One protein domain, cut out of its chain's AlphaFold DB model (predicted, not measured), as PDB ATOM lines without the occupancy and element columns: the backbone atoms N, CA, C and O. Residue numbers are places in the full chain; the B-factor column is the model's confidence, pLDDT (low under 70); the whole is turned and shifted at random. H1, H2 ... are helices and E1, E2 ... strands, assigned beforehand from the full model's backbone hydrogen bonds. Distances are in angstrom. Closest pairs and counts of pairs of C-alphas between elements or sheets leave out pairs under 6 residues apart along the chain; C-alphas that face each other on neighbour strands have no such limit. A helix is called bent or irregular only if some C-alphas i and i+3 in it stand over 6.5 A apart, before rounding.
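What this domain is: This is residues 7 to 126 of the 195 residues of the protein "Centrosomal protein" of Phytophthora nicotianae (UniProt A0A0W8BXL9). A long helix, H3, runs out of a small body as a single straight arm, and residues 105 to 126, of which 105 to 125 belong to H3, stick out free. In the body, the first part of H3 runs back beside H2, the short helix H1 crosses H2, and at the end away from the arm sits a small hairpin of strands, E1 and E2, with short pairings on both sides of it. The printed part has 120 residues, with three named helices and two named strands in the order H1, H2, E1, E2, H3; the sheet has the order E1 - E2, antiparallel, and the class is mostly helix. The whole is extended, with a radius of gyration of the C-alphas of 21.1 A, and spans 77 by 26 by 24 A; the arm makes the length, and the body without it spans 44 by 25 by 24 A.

How they stand to each other: The sheet is the hairpin of E1, residues 62 to 67, and E2, residues 73 to 77, antiparallel with 139 degrees between their directions. The C-alphas of Lys 63 and Phe 76 face each other at 5.4 A. N 65 and O 74 are within hydrogen-bond range at 2.7 A, as are N 76 and O 63 at 2.9 A. Residues 7 to 8 pair antiparallel with residues 65 to 66 of E1, and residues 83 to 84 pair antiparallel with residues 75 to 76 of E2. H2, residues 39 to 58, comes before E1, and their closest C-alphas, those of Asp 56 and Trp 62, are 6.0 A apart. H2 has a kink of 27 degrees near residue 52 and is irregular, but only just: C-alphas 40 and 43 are 6.7 A apart. H1, residues 21 to 31, touches residues 42 to 49 of H2, about perpendicular at 85 degrees; their closest C-alphas are those of Ala 28 and Ala 45, at 5.3 A. H3, residues 90 to 125, touches H2 with residues 90 to 100 alone, against residues 41 to 48 of H2, and their closest C-alphas are those of Gly 48 and Tyr 93, at 6.0 A. H2 and H3 stand at a shallow tilt of 21 degrees, opposite ways. H1 and H3 are close but not clearly touching, with the C-alphas of Leu 31 and Arg 94 at 6.5 A. Among the pairs that are apart are H1 and E1, H2 and E2, and E1 and H3. Each O i to N i+4 pair of H1 is within hydrogen-bond range, against 13 of 16 in H2 and 31 of 32 in H3.

Where its parts are: E1 is 15.6 A from first to last C-alpha and begins at C-alpha 62, (-1.430, -92.650, -86.508); E2 is 13.3 A. H1 is 15.0 A and begins at C-alpha 21, (16.242, -109.693, -95.443), and H2 is 27.9 A. H3 is 52.8 A and ends at C-alpha 125, (14.723, -154.213, -76.939).

The domain as a whole: The C-alphas farthest apart in the domain are those of Asp 69 and Leu 126, at 79.0 A. The printed part has no cut. The link from E2 to H3, 12 residues, is long; those from H2 to E1 and from E1 to E2 are tight, and that from H1 to H2 is short. Residues 7 to 20 hold no named element. The mean pLDDT of the printed part is 73.4, and the model's confidence is under 70 at 41 residues: 10 to 16, 52 to 61, 86 to 90, 104 to 121 and 125.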
ATOM      1  N   ILE A   7       4.647 -80.226 -87.494       78.88
ATOM      2  CA  ILE A   7       4.612 -80.629 -88.900       78.88
ATOM      3  C   ILE A   7       4.291 -82.120 -88.941       78.88
ATOM      4  O   ILE A   7       5.047 -82.939 -88.422       78.88
ATOM      5  N   VAL A   8       3.164 -82.472 -89.556       78.06
ATOM      6  CA  VAL A   8       2.823 -83.871 -89.830       78.06
ATOM      7  C   VAL A   8       3.703 -84.348 -90.979       78.06
ATOM      8  O   VAL A   8       3.695 -83.745 -92.052       78.06
ATOM      9  N   LEU A   9       4.469 -85.409 -90.751       72.06
ATOM     10  CA  LEU A   9       5.244 -86.064 -91.792       72.06
ATOM     11  C   LEU A   9       4.316 -87.068 -92.489       72.06
ATOM     12  O   LEU A   9       3.841 -88.016 -91.869       72.06
ATOM     13  N   GLU A  10       4.002 -86.834 -93.763       60.03
ATOM     14  CA  GLU A  10       3.364 -87.848 -94.610       60.03
ATOM     15  C   GLU A  10       4.452 -88.791 -95.125       60.03
ATOM     16  O   GLU A  10       5.103 -88.523 -96.132       60.03
ATOM     17  N   GLU A  11       4.690 -89.883 -94.399       60.28
ATOM     18  CA  GLU A  11       5.463 -91.005 -94.925       60.28
ATOM     19  C   GLU A  11       4.569 -91.797 -95.894       60.28
ATOM     20  O   GLU A  11       3.687 -92.555 -95.496       60.28
ATOM     21  N   GLU A  12       4.770 -91.595 -97.200       55.25
ATOM     22  CA  GLU A  12       4.181 -92.442 -98.243       55.25
ATOM     23  C   GLU A  12       4.890 -93.805 -98.245       55.25
ATOM     24  O   GLU A  12       5.760 -94.084 -99.069       55.25
ATOM     25  N   ILE A  13       4.547 -94.660 -97.282       56.56
ATOM     26  CA  ILE A  13       5.014 -96.046 -97.256       56.56
ATOM     27  C   ILE A  13       4.146 -96.854 -98.218       56.56
ATOM     28  O   ILE A  13       2.920 -96.917 -98.076       56.56
ATOM     29  N   ASP A  14       4.791 -97.487 -99.199       58.00
ATOM     30  CA  ASP A  14       4.127 -98.360-100.160       58.00
ATOM     31  C   ASP A  14       3.344 -99.465 -99.420       58.00
ATOM     32  O   ASP A  14       3.928-100.229 -98.647       58.00
ATOM     33  N   PRO A  15       2.036 -99.643 -99.681       60.28
ATOM     34  CA  PRO A  15       1.232-100.687 -99.038       60.28
ATOM     35  C   PRO A  15       1.686-102.109 -99.409       60.28
ATOM     36  O   PRO A  15       1.278-103.082 -98.776       60.28
ATOM     37  N   ASN A  16       2.541-102.238-100.428       63.69
ATOM     38  CA  ASN A  16       3.220-103.475-100.799       63.69
ATOM     39  C   ASN A  16       4.692-103.495-100.344       63.69
ATOM     40  O   ASN A  16       5.513-104.183-100.948       63.69
ATOM     41  N   TYR A  17       5.051-102.728 -99.310       71.81
ATOM     42  CA  TYR A  17       6.399-102.739 -98.756       71.81
ATOM     43  C   TYR A  17       6.774-104.158 -98.303       71.81
ATOM     44  O   TYR A  17       6.166-104.759 -97.408       71.81
ATOM     45  N   GLU A  18       7.789-104.713 -98.960       76.69
ATOM     46  CA  GLU A  18       8.414-105.965 -98.569       76.69
ATOM     47  C   GLU A  18       9.750-105.659 -97.892       76.69
ATOM     48  O   GLU A  18      10.696-105.289 -98.590       76.69
ATOM     49  N   PRO A  19       9.856-105.829 -96.560       79.50
ATOM     50  CA  PRO A  19      11.112-105.605 -95.866       79.50
ATOM     51  C   PRO A  19      12.162-106.565 -96.409       79.50
ATOM     52  O   PRO A  19      11.925-107.773 -96.555       79.50
ATOM     53  N   THR A  20      13.329-106.014 -96.714       84.94
ATOM     54  CA  THR A  20      14.468-106.790 -97.186       84.94
ATOM     55  C   THR A  20      15.012-107.669 -96.069       84.94
ATOM     56  O   THR A  20      14.869-107.377 -94.882       84.94
ATOM     57  N   GLU A  21      15.687-108.762 -96.432       83.44
ATOM     58  CA  GLU A  21      16.242-109.693 -95.443       83.44
ATOM     59  C   GLU A  21      17.216-108.994 -94.479       83.44
ATOM     60  O   GLU A  21      17.252-109.321 -93.300       83.44
ATOM     61  N   LYS A  22      17.930-107.963 -94.945       85.56
ATOM     62  CA  LYS A  22      18.794-107.137 -94.098       85.56
ATOM     63  C   LYS A  22      18.008-106.387 -93.016       85.56
ATOM     64  O   LYS A  22      18.390-106.457 -91.854       85.56
ATOM     65  N   GLU A  23      16.909-105.731 -93.375       83.50
ATOM     66  CA  GLU A  23      16.056-105.028 -92.406       83.50
ATOM     67  C   GLU A  23      15.458-106.014 -91.401       83.50
ATOM     68  O   GLU A  23      15.471-105.763 -90.197       83.50
ATOM     69  N   VAL A  24      15.021-107.185 -91.878       87.50
ATOM     70  CA  VAL A  24      14.528-108.270 -91.018       87.50
ATOM     71  C   VAL A  24      15.602-108.718 -90.022       87.50
ATOM     72  O   VAL A  24      15.280-108.913 -88.854       87.50
ATOM     73  N   LEU A  25      16.866-108.846 -90.441       86.12
ATOM     74  CA  LEU A  25      17.989-109.204 -89.564       86.12
ATOM     75  C   LEU A  25      18.294-108.112 -88.531       86.12
ATOM     76  O   LEU A  25      18.530-108.421 -87.361       86.12
ATOM     77  N   GLU A  26      18.284-106.843 -88.942       85.19
ATOM     78  CA  GLU A  26      18.492-105.706 -88.039       85.19
ATOM     79  C   GLU A  26      17.379-105.643 -86.986       85.19
ATOM     80  O   GLU A  26      17.659-105.542 -85.789       85.19
ATOM     81  N   TYR A  27      16.122-105.816 -87.401       83.12
ATOM     82  CA  TYR A  27      14.978-105.824 -86.494       83.12
ATOM     83  C   TYR A  27      14.939-107.071 -85.598       83.12
ATOM     84  O   TYR A  27      14.643-106.973 -84.408       83.12
ATOM     85  N   ALA A  28      15.318-108.241 -86.118       86.56
ATOM     86  CA  ALA A  28      15.484-109.457 -85.324       86.56
ATOM     87  C   ALA A  28      16.566-109.274 -84.246       86.56
ATOM     88  O   ALA A  28      16.349-109.624 -83.088       86.56
ATOM     89  N   THR A  29      17.694-108.649 -84.594       85.94
ATOM     90  CA  THR A  29      18.761-108.317 -83.635       85.94
ATOM     91  C   THR A  29      18.259-107.339 -82.572       85.94
ATOM     92  O   THR A  29      18.528-107.525 -81.387       85.94
ATOM     93  N   TRP A  30      17.482-106.330 -82.971       84.25
ATOM     94  CA  TRP A  30      16.876-105.366 -82.051       84.25
ATOM     95  C   TRP A  30      15.874-106.011 -81.078       84.25
ATOM     96  O   TRP A  30      15.847-105.661 -79.898       84.25
ATOM     97  N   LEU A  31      15.098-107.001 -81.536       82.44
ATOM     98  CA  LEU A  31      14.221-107.820 -80.688       82.44
ATOM     99  C   LEU A  31      14.993-108.792 -79.775       82.44
ATOM    100  O   LEU A  31      14.405-109.360 -78.853       82.44
ATOM    101  N   GLY A  32      16.296-108.978 -80.004       83.19
ATOM    102  CA  GLY A  32      17.140-109.910 -79.259       83.19
ATOM    103  C   GLY A  32      17.034-111.359 -79.736       83.19
ATOM    104  O   GLY A  32      17.264-112.271 -78.937       83.19
ATOM    105  N   MET A  33      16.665-111.570 -81.005       84.06
ATOM    106  CA  MET A  33      16.661-112.888 -81.642       84.06
ATOM    107  C   MET A  33      18.079-113.348 -81.981       84.06
ATOM    108  O   MET A  33      18.913-112.553 -82.415       84.06
ATOM    109  N   ASP A  34      18.329-114.648 -81.848       84.62
ATOM    110  CA  ASP A  34      19.581-115.255 -82.297       84.62
ATOM    111  C   ASP A  34      19.536-115.578 -83.799       84.62
ATOM    112  O   ASP A  34      18.675-116.328 -84.269       84.62
ATOM    113  N   LEU A  35      20.471-115.018 -84.573       83.31
ATOM    114  CA  LEU A  35      20.430-115.117 -86.033       83.31
ATOM    115  C   LEU A  35      20.731-116.525 -86.572       83.31
ATOM    116  O   LEU A  35      20.391-116.831 -87.716       83.31
ATOM    117  N   GLU A  36      21.364-117.380 -85.768       79.50
ATOM    118  CA  GLU A  36      21.752-118.737 -86.153       79.50
ATOM    119  C   GLU A  36      20.781-119.783 -85.589       79.50
ATOM    120  O   GLU A  36      20.403-120.717 -86.298       79.50
ATOM    121  N   ALA A  37      20.325-119.611 -84.346       78.44
ATOM    122  CA  ALA A  37      19.448-120.555 -83.654       78.44
ATOM    123  C   ALA A  37      17.947-120.278 -83.858       78.44
ATOM    124  O   ALA A  37      17.123-121.196 -83.772       78.44
ATOM    125  N   GLU A  38      17.561-119.030 -84.135       80.50
ATOM    126  CA  GLU A  38      16.162-118.585 -84.164       80.50
ATOM    127  C   GLU A  38      15.713-118.104 -85.554       80.50
ATOM    128  O   GLU A  38      14.768-117.323 -85.668       80.50
ATOM    129  N   ARG A  39      16.317-118.626 -86.636       80.88
ATOM    130  CA  ARG A  39      15.934-118.282 -88.024       80.88
ATOM    131  C   ARG A  39      14.449-118.494 -88.318       80.88
ATOM    132  O   ARG A  39      13.857-117.712 -89.055       80.88
ATOM    133  N   ASP A  40      13.811-119.497 -87.718       81.44
ATOM    134  CA  ASP A  40      12.369-119.711 -87.897       81.44
ATOM    135  C   ASP A  40      11.492-118.743 -87.085       81.44
ATOM    136  O   ASP A  40      10.274-118.871 -87.128       81.44
ATOM    137  N   LEU A  41      12.059-117.803 -86.319       82.38
ATOM    138  CA  LEU A  41      11.329-116.690 -85.701       82.38
ATOM    139  C   LEU A  41      11.469-115.395 -86.512       82.38
ATOM    140  O   LEU A  41      10.765-114.430 -86.232       82.38
ATOM    141  N   PHE A  42      12.285-115.372 -87.571       84.25
ATOM    142  CA  PHE A  42      12.461-114.180 -88.408       84.25
ATOM    143  C   PHE A  42      11.180-113.750 -89.119       84.25
ATOM    144  O   PHE A  42      11.045-112.582 -89.474       84.25
ATOM    145  N   TRP A  43      10.213-114.653 -89.304       86.25
ATOM    146  CA  TRP A  43       8.898-114.257 -89.808       86.25
ATOM    147  C   TRP A  43       8.207-113.267 -88.858       86.25
ATOM    148  O   TRP A  43       7.509-112.395 -89.350       86.25
ATOM    149  N   ILE A  44       8.454-113.329 -87.542       84.81
ATOM    150  CA  ILE A  44       7.935-112.364 -86.557       84.81
ATOM    151  C   ILE A  44       8.575-110.997 -86.785       84.81
ATOM    152  O   ILE A  44       7.881-109.987 -86.778       84.81
ATOM    153  N   ALA A  45       9.887-110.960 -87.032       86.06
ATOM    154  CA  ALA A  45      10.589-109.724 -87.354       86.06
ATOM    155  C   ALA A  45      10.109-109.133 -88.694       86.06
ATOM    156  O   ALA A  45       9.853-107.935 -88.791       86.06
ATOM    157  N   ARG A  46       9.904-109.982 -89.710       85.50
ATOM    158  CA  ARG A  46       9.336-109.587 -91.007       85.50
ATOM    159  C   ARG A  46       7.927-109.028 -90.855       85.50
ATOM    160  O   ARG A  46       7.627-107.997 -91.446       85.50
ATOM    161  N   GLU A  47       7.083-109.692 -90.072       82.56
ATOM    162  CA  GLU A  47       5.715-109.245 -89.820       82.56
ATOM    163  C   GLU A  47       5.689-107.977 -88.970       82.56
ATOM    164  O   GLU A  47       4.836-107.135 -89.192       82.56
ATOM    165  N   GLY A  48       6.638-107.799 -88.047       79.62
ATOM    166  CA  GLY A  48       6.794-106.574 -87.264       79.62
ATOM    167  C   GLY A  48       7.184-105.375 -88.117       79.62
ATOM    168  O   GLY A  48       6.595-104.313 -87.969       79.62
ATOM    169  N   LEU A  49       8.097-105.552 -89.075       79.75
ATOM    170  CA  LEU A  49       8.456-104.509 -90.041       79.75
ATOM    171  C   LEU A  49       7.331-104.221 -91.033       79.75
ATOM    172  O   LEU A  49       7.022-103.059 -91.289       79.75
ATOM    173  N   LYS A  50       6.684-105.267 -91.559       76.56
ATOM    174  CA  LYS A  50       5.507-105.107 -92.417       76.56
ATOM    175  C   LYS A  50       4.390-104.420 -91.674       76.56
ATOM    176  O   LYS A  50       3.802-103.509 -92.217       76.56
ATOM    177  N   ALA A  51       4.102-104.817 -90.446       70.25
ATOM    178  CA  ALA A  51       3.092-104.162 -89.648       70.25
ATOM    179  C   ALA A  51       3.525-102.777 -89.218       70.25
ATOM    180  O   ALA A  51       2.663-101.938 -89.148       70.25
ATOM    181  N   ARG A  52       4.801-102.465 -88.993       67.56
ATOM    182  CA  ARG A  52       5.223-101.076 -88.779       67.56
ATOM    183  C   ARG A  52       4.897-100.224 -90.006       67.56
ATOM    184  O   ARG A  52       4.193 -99.236 -89.872       67.56
ATOM    185  N   GLY A  53       5.289-100.668 -91.201       62.06
ATOM    186  CA  GLY A  53       4.983 -99.948 -92.443       62.06
ATOM    187  C   GLY A  53       3.491 -99.926 -92.801       62.06
ATOM    188  O   GLY A  53       2.957 -98.913 -93.238       62.06
ATOM    189  N   ILE A  54       2.788-101.035 -92.572       58.09
ATOM    190  CA  ILE A  54       1.358-101.173 -92.848       58.09
ATOM    191  C   ILE A  54       0.542-100.483 -91.769       58.09
ATOM    192  O   ILE A  54      -0.472 -99.932 -92.119       58.09
ATOM    193  N   VAL A  55       0.903-100.481 -90.490       53.66
ATOM    194  CA  VAL A  55       0.139 -99.822 -89.416       53.66
ATOM    195  C   VAL A  55       0.320 -98.317 -89.482       53.66
ATOM    196  O   VAL A  55      -0.673 -97.623 -89.308       53.66
ATOM    197  N   ASP A  56       1.504 -97.816 -89.824       57.34
ATOM    198  CA  ASP A  56       1.693 -96.384 -90.082       57.34
ATOM    199  C   ASP A  56       0.783 -95.898 -91.236       57.34
ATOM    200  O   ASP A  56       0.153 -94.850 -91.152       57.34
ATOM    201  N   SER A  57       0.579 -96.741 -92.261       50.59
ATOM    202  CA  SER A  57      -0.307 -96.445 -93.403       50.59
ATOM    203  C   SER A  57      -1.798 -96.826 -93.198       50.59
ATOM    204  O   SER A  57      -2.712 -96.153 -93.677       50.59
ATOM    205  N   SER A  58      -2.081 -97.916 -92.478       48.19
ATOM    206  CA  SER A  58      -3.386 -98.609 -92.370       48.19
ATOM    207  C   SER A  58      -4.109 -98.310 -91.069       48.19
ATOM    208  O   SER A  58      -5.338 -98.198 -91.072       48.19
ATOM    209  N   LEU A  59      -3.392 -98.047 -89.969       54.38
ATOM    210  CA  LEU A  59      -3.965 -97.120 -89.008       54.38
ATOM    211  C   LEU A  59      -3.824 -95.741 -89.640       54.38
ATOM    212  O   LEU A  59      -2.981 -94.959 -89.229       54.38
ATOM    213  N   GLN A  60      -4.741 -95.430 -90.568       56.38
ATOM    214  CA  GLN A  60      -4.983 -94.136 -91.237       56.38
ATOM    215  C   GLN A  60      -5.006 -92.923 -90.289       56.38
ATOM    216  O   GLN A  60      -5.186 -91.775 -90.694       56.38
ATOM    217  N   ASN A  61      -4.907 -93.190 -88.997       65.94
ATOM    218  CA  ASN A  61      -5.023 -92.272 -87.916       65.94
ATOM    219  C   ASN A  61      -3.724 -92.104 -87.132       65.94
ATOM    220  O   ASN A  61      -3.642 -91.065 -86.515       65.94
ATOM    221  N   TRP A  62      -2.725 -92.996 -87.122       74.62
ATOM    222  CA  TRP A  62      -1.430 -92.650 -86.508       74.62
ATOM    223  C   TRP A  62      -0.532 -92.018 -87.558       74.62
ATOM    224  O   TRP A  62      -0.323 -92.615 -88.603       74.62
ATOM    225  N   LYS A  63      -0.018 -90.815 -87.297       75.25
ATOM    226  CA  LYS A  63       0.992 -90.200 -88.161       75.25
ATOM    227  C   LYS A  63       2.167 -89.682 -87.342       75.25
ATOM    228  O   LYS A  63       1.932 -89.102 -86.271       75.25
ATOM    229  N   PRO A  64       3.405 -89.834 -87.834       78.69
ATOM    230  CA  PRO A  64       4.551 -89.170 -87.246       78.69
ATOM    231  C   PRO A  64       4.392 -87.652 -87.384       78.69
ATOM    232  O   PRO A  64       4.129 -87.102 -88.452       78.69
ATOM    233  N   CYS A  65       4.521 -86.961 -86.265       78.19
ATOM    234  CA  CYS A  65       4.485 -85.517 -86.148       78.19
ATOM    235  C   CYS A  65       5.828 -85.064 -85.589       78.19
ATOM    236  O   CYS A  65       6.360 -85.672 -84.662       78.19
ATOM    237  N   LYS A  66       6.375 -83.994 -86.156       83.00
ATOM    238  CA  LYS A  66       7.607 -83.366 -85.691       83.00
ATOM    239  C   LYS A  66       7.281 -82.009 -85.087       83.00
ATOM    240  O   LYS A  66       6.680 -81.169 -85.758       83.00
ATOM    241  N   THR A  67       7.691 -81.765 -83.850       82.00
ATOM    242  CA  THR A  67       7.623 -80.424 -83.251       82.00
ATOM    243  C   THR A  67       8.665 -79.507 -83.895       82.00
ATOM    244  O   THR A  67       9.824 -79.893 -84.022       82.00
ATOM    245  N   THR A  68       8.300 -78.281 -84.287       79.88
ATOM    246  CA  THR A  68       9.274 -77.296 -84.812       79.88
ATOM    247  C   THR A  68      10.265 -76.799 -83.762       79.88
ATOM    248  O   THR A  68      11.355 -76.369 -84.126       79.88
ATOM    249  N   ASP A  69       9.901 -76.875 -82.481       80.00
ATOM    250  CA  ASP A  69      10.704 -76.380 -81.358       80.00
ATOM    251  C   ASP A  69      11.820 -77.353 -80.950       80.00
ATOM    252  O   ASP A  69      12.991 -76.983 -80.891       80.00
ATOM    253  N   THR A  70      11.465 -78.618 -80.712       79.94
ATOM    254  CA  THR A  70      12.406 -79.647 -80.245       79.94
ATOM    255  C   THR A  70      12.920 -80.551 -81.359       79.94
ATOM    256  O   THR A  70      13.839 -81.335 -81.139       79.94
ATOM    257  N   GLU A  71      12.332 -80.454 -82.556       79.00
ATOM    258  CA  GLU A  71      12.597 -81.340 -83.689       79.00
ATOM    259  C   GLU A  71      12.365 -82.835 -83.397       79.00
ATOM    260  O   GLU A  71      12.811 -83.695 -84.159       79.00
ATOM    261  N   GLU A  72      11.635 -83.152 -82.327       81.69
ATOM    262  CA  GLU A  72      11.356 -84.519 -81.901       81.69
ATOM    263  C   GLU A  72      10.203 -85.126 -82.702       81.69
ATOM    264  O   GLU A  72       9.196 -84.468 -82.970       81.69
ATOM    265  N   ILE A  73      10.352 -86.402 -83.068       82.50
ATOM    266  CA  ILE A  73       9.322 -87.171 -83.769       82.50
ATOM    267  C   ILE A  73       8.474 -87.900 -82.728       82.50
ATOM    268  O   ILE A  73       8.996 -88.676 -81.927       82.50
ATOM    269  N   TYR A  74       7.165 -87.676 -82.766       80.38
ATOM    270  CA  TYR A  74       6.175 -88.386 -81.963       80.38
ATOM    271  C   TYR A  74       5.035 -88.881 -82.853       80.38
ATOM    272  O   TYR A  74       4.716 -88.273 -83.869       80.38
ATOM    273  N   TYR A  75       4.385 -89.978 -82.483       78.75
ATOM    274  CA  TYR A  75       3.267 -90.533 -83.243       78.75
ATOM    275  C   TYR A  75       1.949 -90.021 -82.669       78.75
ATOM    276  O   TYR A  75       1.663 -90.201 -81.484       78.75
ATOM    277  N   PHE A  76       1.125 -89.391 -83.503       78.38
ATOM    278  CA  PHE A  76      -0.176 -88.862 -83.102       78.38
ATOM    279  C   PHE A  76      -1.320 -89.613 -83.770       78.38
ATOM    280  O   PHE A  76      -1.352 -89.744 -84.989       78.38
ATOM    281  N   ASN A  77      -2.286 -90.052 -82.969       80.88
ATOM    282  CA  ASN A  77      -3.519 -90.674 -83.414       80.88
ATOM    283  C   ASN A  77      -4.607 -89.625 -83.686       80.88
ATOM    284  O   ASN A  77      -5.275 -89.163 -82.768       80.88
ATOM    285  N   PHE A  78      -4.872 -89.323 -84.946       76.00
ATOM    286  CA  PHE A  78      -5.933 -88.446 -85.427       76.00
ATOM    287  C   PHE A  78      -7.360 -88.956 -85.156       76.00
ATOM    288  O   PHE A  78      -8.286 -88.152 -85.164       76.00
ATOM    289  N   ALA A  79      -7.572 -90.252 -84.899       77.19
ATOM    290  CA  ALA A  79      -8.894 -90.791 -84.551       77.19
ATOM    291  C   ALA A  79      -9.189 -90.710 -83.054       77.19
ATOM    292  O   ALA A  79     -10.322 -90.440 -82.669       77.19
ATOM    293  N   THR A  80      -8.192 -90.973 -82.206       78.75
ATOM    294  CA  THR A  80      -8.381 -91.009 -80.743       78.75
ATOM    295  C   THR A  80      -7.827 -89.784 -80.020       78.75
ATOM    296  O   THR A  80      -8.105 -89.606 -78.838       78.75
ATOM    297  N   GLY A  81      -7.057 -88.937 -80.706       80.25
ATOM    298  CA  GLY A  81      -6.366 -87.782 -80.131       80.25
ATOM    299  C   GLY A  81      -5.181 -88.143 -79.229       80.25
ATOM    300  O   GLY A  81      -4.725 -87.300 -78.462       80.25
ATOM    301  N   GLN A  82      -4.710 -89.392 -79.263       78.19
ATOM    302  CA  GLN A  82      -3.614 -89.867 -78.413       78.19
ATOM    303  C   GLN A  82      -2.257 -89.615 -79.070       78.19
ATOM    304  O   GLN A  82      -2.086 -89.919 -80.245       78.19
ATOM    305  N   SER A  83      -1.276 -89.119 -78.318       82.00
ATOM    306  CA  SER A  83       0.128 -89.083 -78.738       82.00
ATOM    307  C   SER A  83       0.939 -90.138 -77.996       82.00
ATOM    308  O   SER A  83       0.724 -90.396 -76.812       82.00
ATOM    309  N   THR A  84       1.890 -90.741 -78.695       79.75
ATOM    310  CA  THR A  84       2.880 -91.646 -78.118       79.75
ATOM    311  C   THR A  84       4.256 -91.320 -78.675       79.75
ATOM    312  O   THR A  84       4.406 -90.920 -79.829       79.75
ATOM    313  N   TRP A  85       5.264 -91.485 -77.832       80.12
ATOM    314  CA  TRP A  85       6.669 -91.348 -78.209       80.12
ATOM    315  C   TRP A  85       7.230 -92.645 -78.795       80.12
ATOM    316  O   TRP A  85       8.216 -92.621 -79.520       80.12
ATOM    317  N   ASP A  86       6.586 -93.772 -78.488       69.81
ATOM    318  CA  ASP A  86       6.975 -95.106 -78.934       69.81
ATOM    319  C   ASP A  86       5.936 -95.655 -79.916       69.81
ATOM    320  O   ASP A  86       4.743 -95.361 -79.791       69.81
ATOM    321  N   HIS A  87       6.371 -96.436 -80.904       67.69
ATOM    322  CA  HIS A  87       5.471 -96.942 -81.929       67.69
ATOM    323  C   HIS A  87       4.488 -97.944 -81.291       67.69
ATOM    324  O   HIS A  87       4.917 -98.937 -80.703       67.69
ATOM    325  N   PRO A  88       3.161 -97.765 -81.428       66.88
ATOM    326  CA  PRO A  88       2.173 -98.564 -80.692       66.88
ATOM    327  C   PRO A  88       2.216-100.070 -81.018       66.88
ATOM    328  O   PRO A  88       1.660-100.877 -80.274       66.88
ATOM    329  N   CYS A  89       2.880-100.474 -82.107       65.69
ATOM    330  CA  CYS A  89       3.114-101.886 -82.423       65.69
ATOM    331  C   CYS A  89       4.412-102.475 -81.861       65.69
ATOM    332  O   CYS A  89       4.518-103.700 -81.816       65.69
ATOM    333  N   ASP A  90       5.383-101.669 -81.424       69.44
ATOM    334  CA  ASP A  90       6.680-102.193 -80.971       69.44
ATOM    335  C   ASP A  90       6.512-103.061 -79.706       69.44
ATOM    336  O   ASP A  90       7.121-104.129 -79.590       69.44
ATOM    337  N   GLU A  91       5.598-102.688 -78.802       73.19
ATOM    338  CA  GLU A  91       5.277-103.482 -77.607       73.19
ATOM    339  C   GLU A  91       4.607-104.829 -77.952       73.19
ATOM    340  O   GLU A  91       4.925-105.869 -77.365       73.19
ATOM    341  N   PHE A  92       3.725-104.843 -78.958       76.94
ATOM    342  CA  PHE A  92       3.030-106.055 -79.397       76.94
ATOM    343  C   PHE A  92       4.006-107.105 -79.946       76.94
ATOM    344  O   PHE A  92       3.951-108.271 -79.547       76.94
ATOM    345  N   TYR A  93       4.933-106.701 -80.820       75.94
ATOM    346  CA  TYR A  93       5.895-107.627 -81.427       75.94
ATOM    347  C   TYR A  93       6.942-108.132 -80.438       75.94
ATOM    348  O   TYR A  93       7.340-109.298 -80.512       75.94
ATOM    349  N   ARG A  94       7.326-107.305 -79.460       79.62
ATOM    350  CA  ARG A  94       8.203-107.733 -78.367       79.62
ATOM    351  C   ARG A  94       7.547-108.844 -77.538       79.62
ATOM    352  O   ARG A  94       8.160-109.893 -77.340       79.62
ATOM    353  N   ASN A  95       6.277-108.686 -77.162       80.50
ATOM    354  CA  ASN A  95       5.525-109.727 -76.451       80.50
ATOM    355  C   ASN A  95       5.315-110.992 -77.304       80.50
ATOM    356  O   ASN A  95       5.449-112.114 -76.803       80.50
ATOM    357  N   LEU A  96       5.028-110.832 -78.599       81.19
ATOM    358  CA  LEU A  96       4.833-111.951 -79.526       81.19
ATOM    359  C   LEU A  96       6.104-112.802 -79.681       81.19
ATOM    360  O   LEU A  96       6.020-114.037 -79.714       81.19
ATOM    361  N   TYR A  97       7.272-112.153 -79.739       82.12
ATOM    362  CA  TYR A  97       8.571-112.826 -79.754       82.12
ATOM    363  C   TYR A  97       8.818-113.594 -78.452       82.12
ATOM    364  O   TYR A  97       9.135-114.785 -78.496       82.12
ATOM    365  N   GLU A  98       8.612-112.964 -77.291       81.06
ATOM    366  CA  GLU A  98       8.803-113.634 -76.001       81.06
ATOM    367  C   GLU A  98       7.923-114.878 -75.842       81.06
ATOM    368  O   GLU A  98       8.368-115.896 -75.304       81.06
ATOM    369  N   GLU A  99       6.675-114.824 -76.309       82.19
ATOM    370  CA  GLU A  99       5.768-115.967 -76.254       82.19
ATOM    371  C   GLU A  99       6.264-117.130 -77.128       82.19
ATOM    372  O   GLU A  99       6.290-118.282 -76.681       82.19
ATOM    373  N   HIS A 100       6.706-116.844 -78.356       80.94
ATOM    374  CA  HIS A 100       7.249-117.862 -79.260       80.94
ATOM    375  C   HIS A 100       8.553-118.463 -78.736       80.94
ATOM    376  O   HIS A 100       8.736-119.683 -78.794       80.94
ATOM    377  N   LYS A 101       9.418-117.634 -78.147       79.19
ATOM    378  CA  LYS A 101      10.651-118.073 -77.494       79.19
ATOM    379  C   LYS A 101      10.367-119.012 -76.321       79.19
ATOM    380  O   LYS A 101      10.941-120.098 -76.242       79.19
ATOM    381  N   LYS A 102       9.422-118.651 -75.443       78.19
ATOM    382  CA  LYS A 102       8.989-119.503 -74.319       78.19
ATOM    383  C   LYS A 102       8.439-120.847 -74.810       78.19
ATOM    384  O   LYS A 102       8.821-121.888 -74.280       78.19
ATOM    385  N   LYS A 103       7.611-120.842 -75.863       73.50
ATOM    386  CA  LYS A 103       7.055-122.061 -76.482       73.50
ATOM    387  C   LYS A 103       8.134-122.975 -77.080       73.50
ATOM    388  O   LYS A 103       7.994-124.198 -77.001       73.50
ATOM    389  N   ARG A 104       9.209-122.422 -77.656       68.94
ATOM    390  CA  ARG A 104      10.359-123.214 -78.131       68.94
ATOM    391  C   ARG A 104      11.097-123.892 -76.990       68.94
ATOM    392  O   ARG A 104      11.211-125.111 -77.000       68.94
ATOM    393  N   HIS A 105      11.469-123.139 -75.958       60.75
ATOM    394  CA  HIS A 105      12.157-123.705 -74.795       60.75
ATOM    395  C   HIS A 105      11.389-124.866 -74.145       60.75
ATOM    396  O   HIS A 105      12.006-125.816 -73.668       60.75
ATOM    397  N   THR A 106      10.052-124.837 -74.162       60.41
ATOM    398  CA  THR A 106       9.239-125.962 -73.681       60.41
ATOM    399  C   THR A 106       9.213-127.164 -74.629       60.41
ATOM    400  O   THR A 106       9.171-128.293 -74.151       60.41
ATOM    401  N   LYS A 107       9.267-126.959 -75.953       55.94
ATOM    402  CA  LYS A 107       9.264-128.053 -76.943       55.94
ATOM    403  C   LYS A 107      10.609-128.768 -77.025       55.94
ATOM    404  O   LYS A 107      10.628-129.994 -77.013       55.94
ATOM    405  N   ASP A 108      11.715-128.029 -77.018       56.69
ATOM    406  CA  ASP A 108      13.064-128.607 -76.979       56.69
ATOM    407  C   ASP A 108      13.290-129.447 -75.709       56.69
ATOM    408  O   ASP A 108      13.944-130.493 -75.745       56.69
ATOM    409  N   ALA A 109      12.687-129.051 -74.583       54.47
ATOM    410  CA  ALA A 109      12.721-129.825 -73.343       54.47
ATOM    411  C   ALA A 109      11.886-131.123 -73.406       54.47
ATOM    412  O   ALA A 109      12.262-132.113 -72.786       54.47
ATOM    413  N   GLN A 110      10.778-131.143 -74.155       50.91
ATOM    414  CA  GLN A 110       9.950-132.347 -74.312       50.91
ATOM    415  C   GLN A 110      10.526-133.323 -75.344       50.91
ATOM    416  O   GLN A 110      10.598-134.520 -75.072       50.91
ATOM    417  N   GLU A 111      11.019-132.834 -76.484       53.59
ATOM    418  CA  GLU A 111      11.590-133.706 -77.518       53.59
ATOM    419  C   GLU A 111      12.890-134.377 -77.040       53.59
ATOM    420  O   GLU A 111      13.168-135.531 -77.374       53.59
ATOM    421  N   THR A 112      13.682-133.697 -76.203       56.97
ATOM    422  CA  THR A 112      14.888-134.293 -75.611       56.97
ATOM    423  C   THR A 112      14.574-135.395 -74.598       56.97
ATOM    424  O   THR A 112      15.313-136.382 -74.559       56.97
ATOM    425  N   ASP A 113      13.482-135.289 -73.835       57.53
ATOM    426  CA  ASP A 113      13.031-136.338 -72.911       57.53
ATOM    427  C   ASP A 113      12.450-137.547 -73.666       57.53
ATOM    428  O   ASP A 113      12.876-138.683 -73.442       57.53
ATOM    429  N   GLU A 114      11.589-137.314 -74.662       60.00
ATOM    430  CA  GLU A 114      10.997-138.381 -75.480       60.00
ATOM    431  C   GLU A 114      12.047-139.121 -76.322       60.00
ATOM    432  O   GLU A 114      12.030-140.350 -76.407       60.00
ATOM    433  N   LYS A 115      13.026-138.408 -76.890       58.06
ATOM    434  CA  LYS A 115      14.116-139.015 -77.670       58.06
ATOM    435  C   LYS A 115      15.105-139.780 -76.796       58.06
ATOM    436  O   LYS A 115      15.721-140.734 -77.276       58.06
ATOM    437  N   LYS A 116      15.269-139.394 -75.525       59.31
ATOM    438  CA  LYS A 116      16.098-140.119 -74.553       59.31
ATOM    439  C   LYS A 116      15.393-141.385 -74.072       59.31
ATOM    440  O   LYS A 116      16.023-142.439 -74.075       59.31
ATOM    441  N   LYS A 117      14.087-141.306 -73.799       61.16
ATOM    442  CA  LYS A 117      13.238-142.450 -73.453       61.16
ATOM    443  C   LYS A 117      13.137-143.456 -74.603       61.16
ATOM    444  O   LYS A 117      13.459-144.620 -74.418       61.16
ATOM    445  N   ALA A 118      12.887-142.993 -75.829       63.19
ATOM    446  CA  ALA A 118      12.888-143.847 -77.017       63.19
ATOM    447  C   ALA A 118      14.253-144.514 -77.275       63.19
ATOM    448  O   ALA A 118      14.306-145.650 -77.738       63.19
ATOM    449  N   LYS A 119      15.376-143.849 -76.959       66.88
ATOM    450  CA  LYS A 119      16.712-144.468 -77.038       66.88
ATOM    451  C   LYS A 119      16.928-145.547 -75.976       66.88
ATOM    452  O   LYS A 119      17.658-146.499 -76.243       66.88
ATOM    453  N   GLU A 120      16.335-145.382 -74.800       66.94
ATOM    454  CA  GLU A 120      16.423-146.321 -73.682       66.94
ATOM    455  C   GLU A 120      15.540-147.558 -73.923       66.94
ATOM    456  O   GLU A 120      16.041-148.678 -73.851       66.94
ATOM    457  N   ASP A 121      14.294-147.364 -74.366       69.69
ATOM    458  CA  ASP A 121      13.382-148.435 -74.795       69.69
ATOM    459  C   ASP A 121      13.952-149.234 -75.980       69.69
ATOM    460  O   ASP A 121      13.910-150.468 -76.002       69.69
ATOM    461  N   VAL A 122      14.560-148.549 -76.961       74.94
ATOM    462  CA  VAL A 122      15.249-149.223 -78.070       74.94
ATOM    463  C   VAL A 122      16.427-150.032 -77.542       74.94
ATOM    464  O   VAL A 122      16.543-151.183 -77.938       74.94
ATOM    465  N   ALA A 123      17.258-149.487 -76.642       73.31
ATOM    466  CA  ALA A 123      18.411-150.182 -76.062       73.31
ATOM    467  C   ALA A 123      18.025-151.440 -75.259       73.31
ATOM    468  O   ALA A 123      18.758-152.433 -75.299       73.31
ATOM    469  N   GLU A 124      16.880-151.420 -74.574       71.50
ATOM    470  CA  GLU A 124      16.345-152.568 -73.835       71.50
ATOM    471  C   GLU A 124      15.833-153.670 -74.784       71.50
ATOM    472  O   GLU A 124      16.145-154.851 -74.591       71.50
ATOM    473  N   LEU A 125      15.167-153.291 -75.883       68.00
ATOM    474  CA  LEU A 125      14.723-154.213 -76.939       68.00
ATOM    475  C   LEU A 125      15.883-154.910 -77.676       68.00
ATOM    476  O   LEU A 125      15.710-156.036 -78.145       68.00
ATOM    477  N   LEU A 126      17.082-154.305 -77.747       72.06
ATOM    478  CA  LEU A 126      18.267-154.933 -78.373       72.06
ATOM    479  C   LEU A 126      18.875-156.065 -77.527       72.06
ATOM    480  O   LEU A 126      19.835-156.698 -77.969       72.06
TER     481      LEU A 126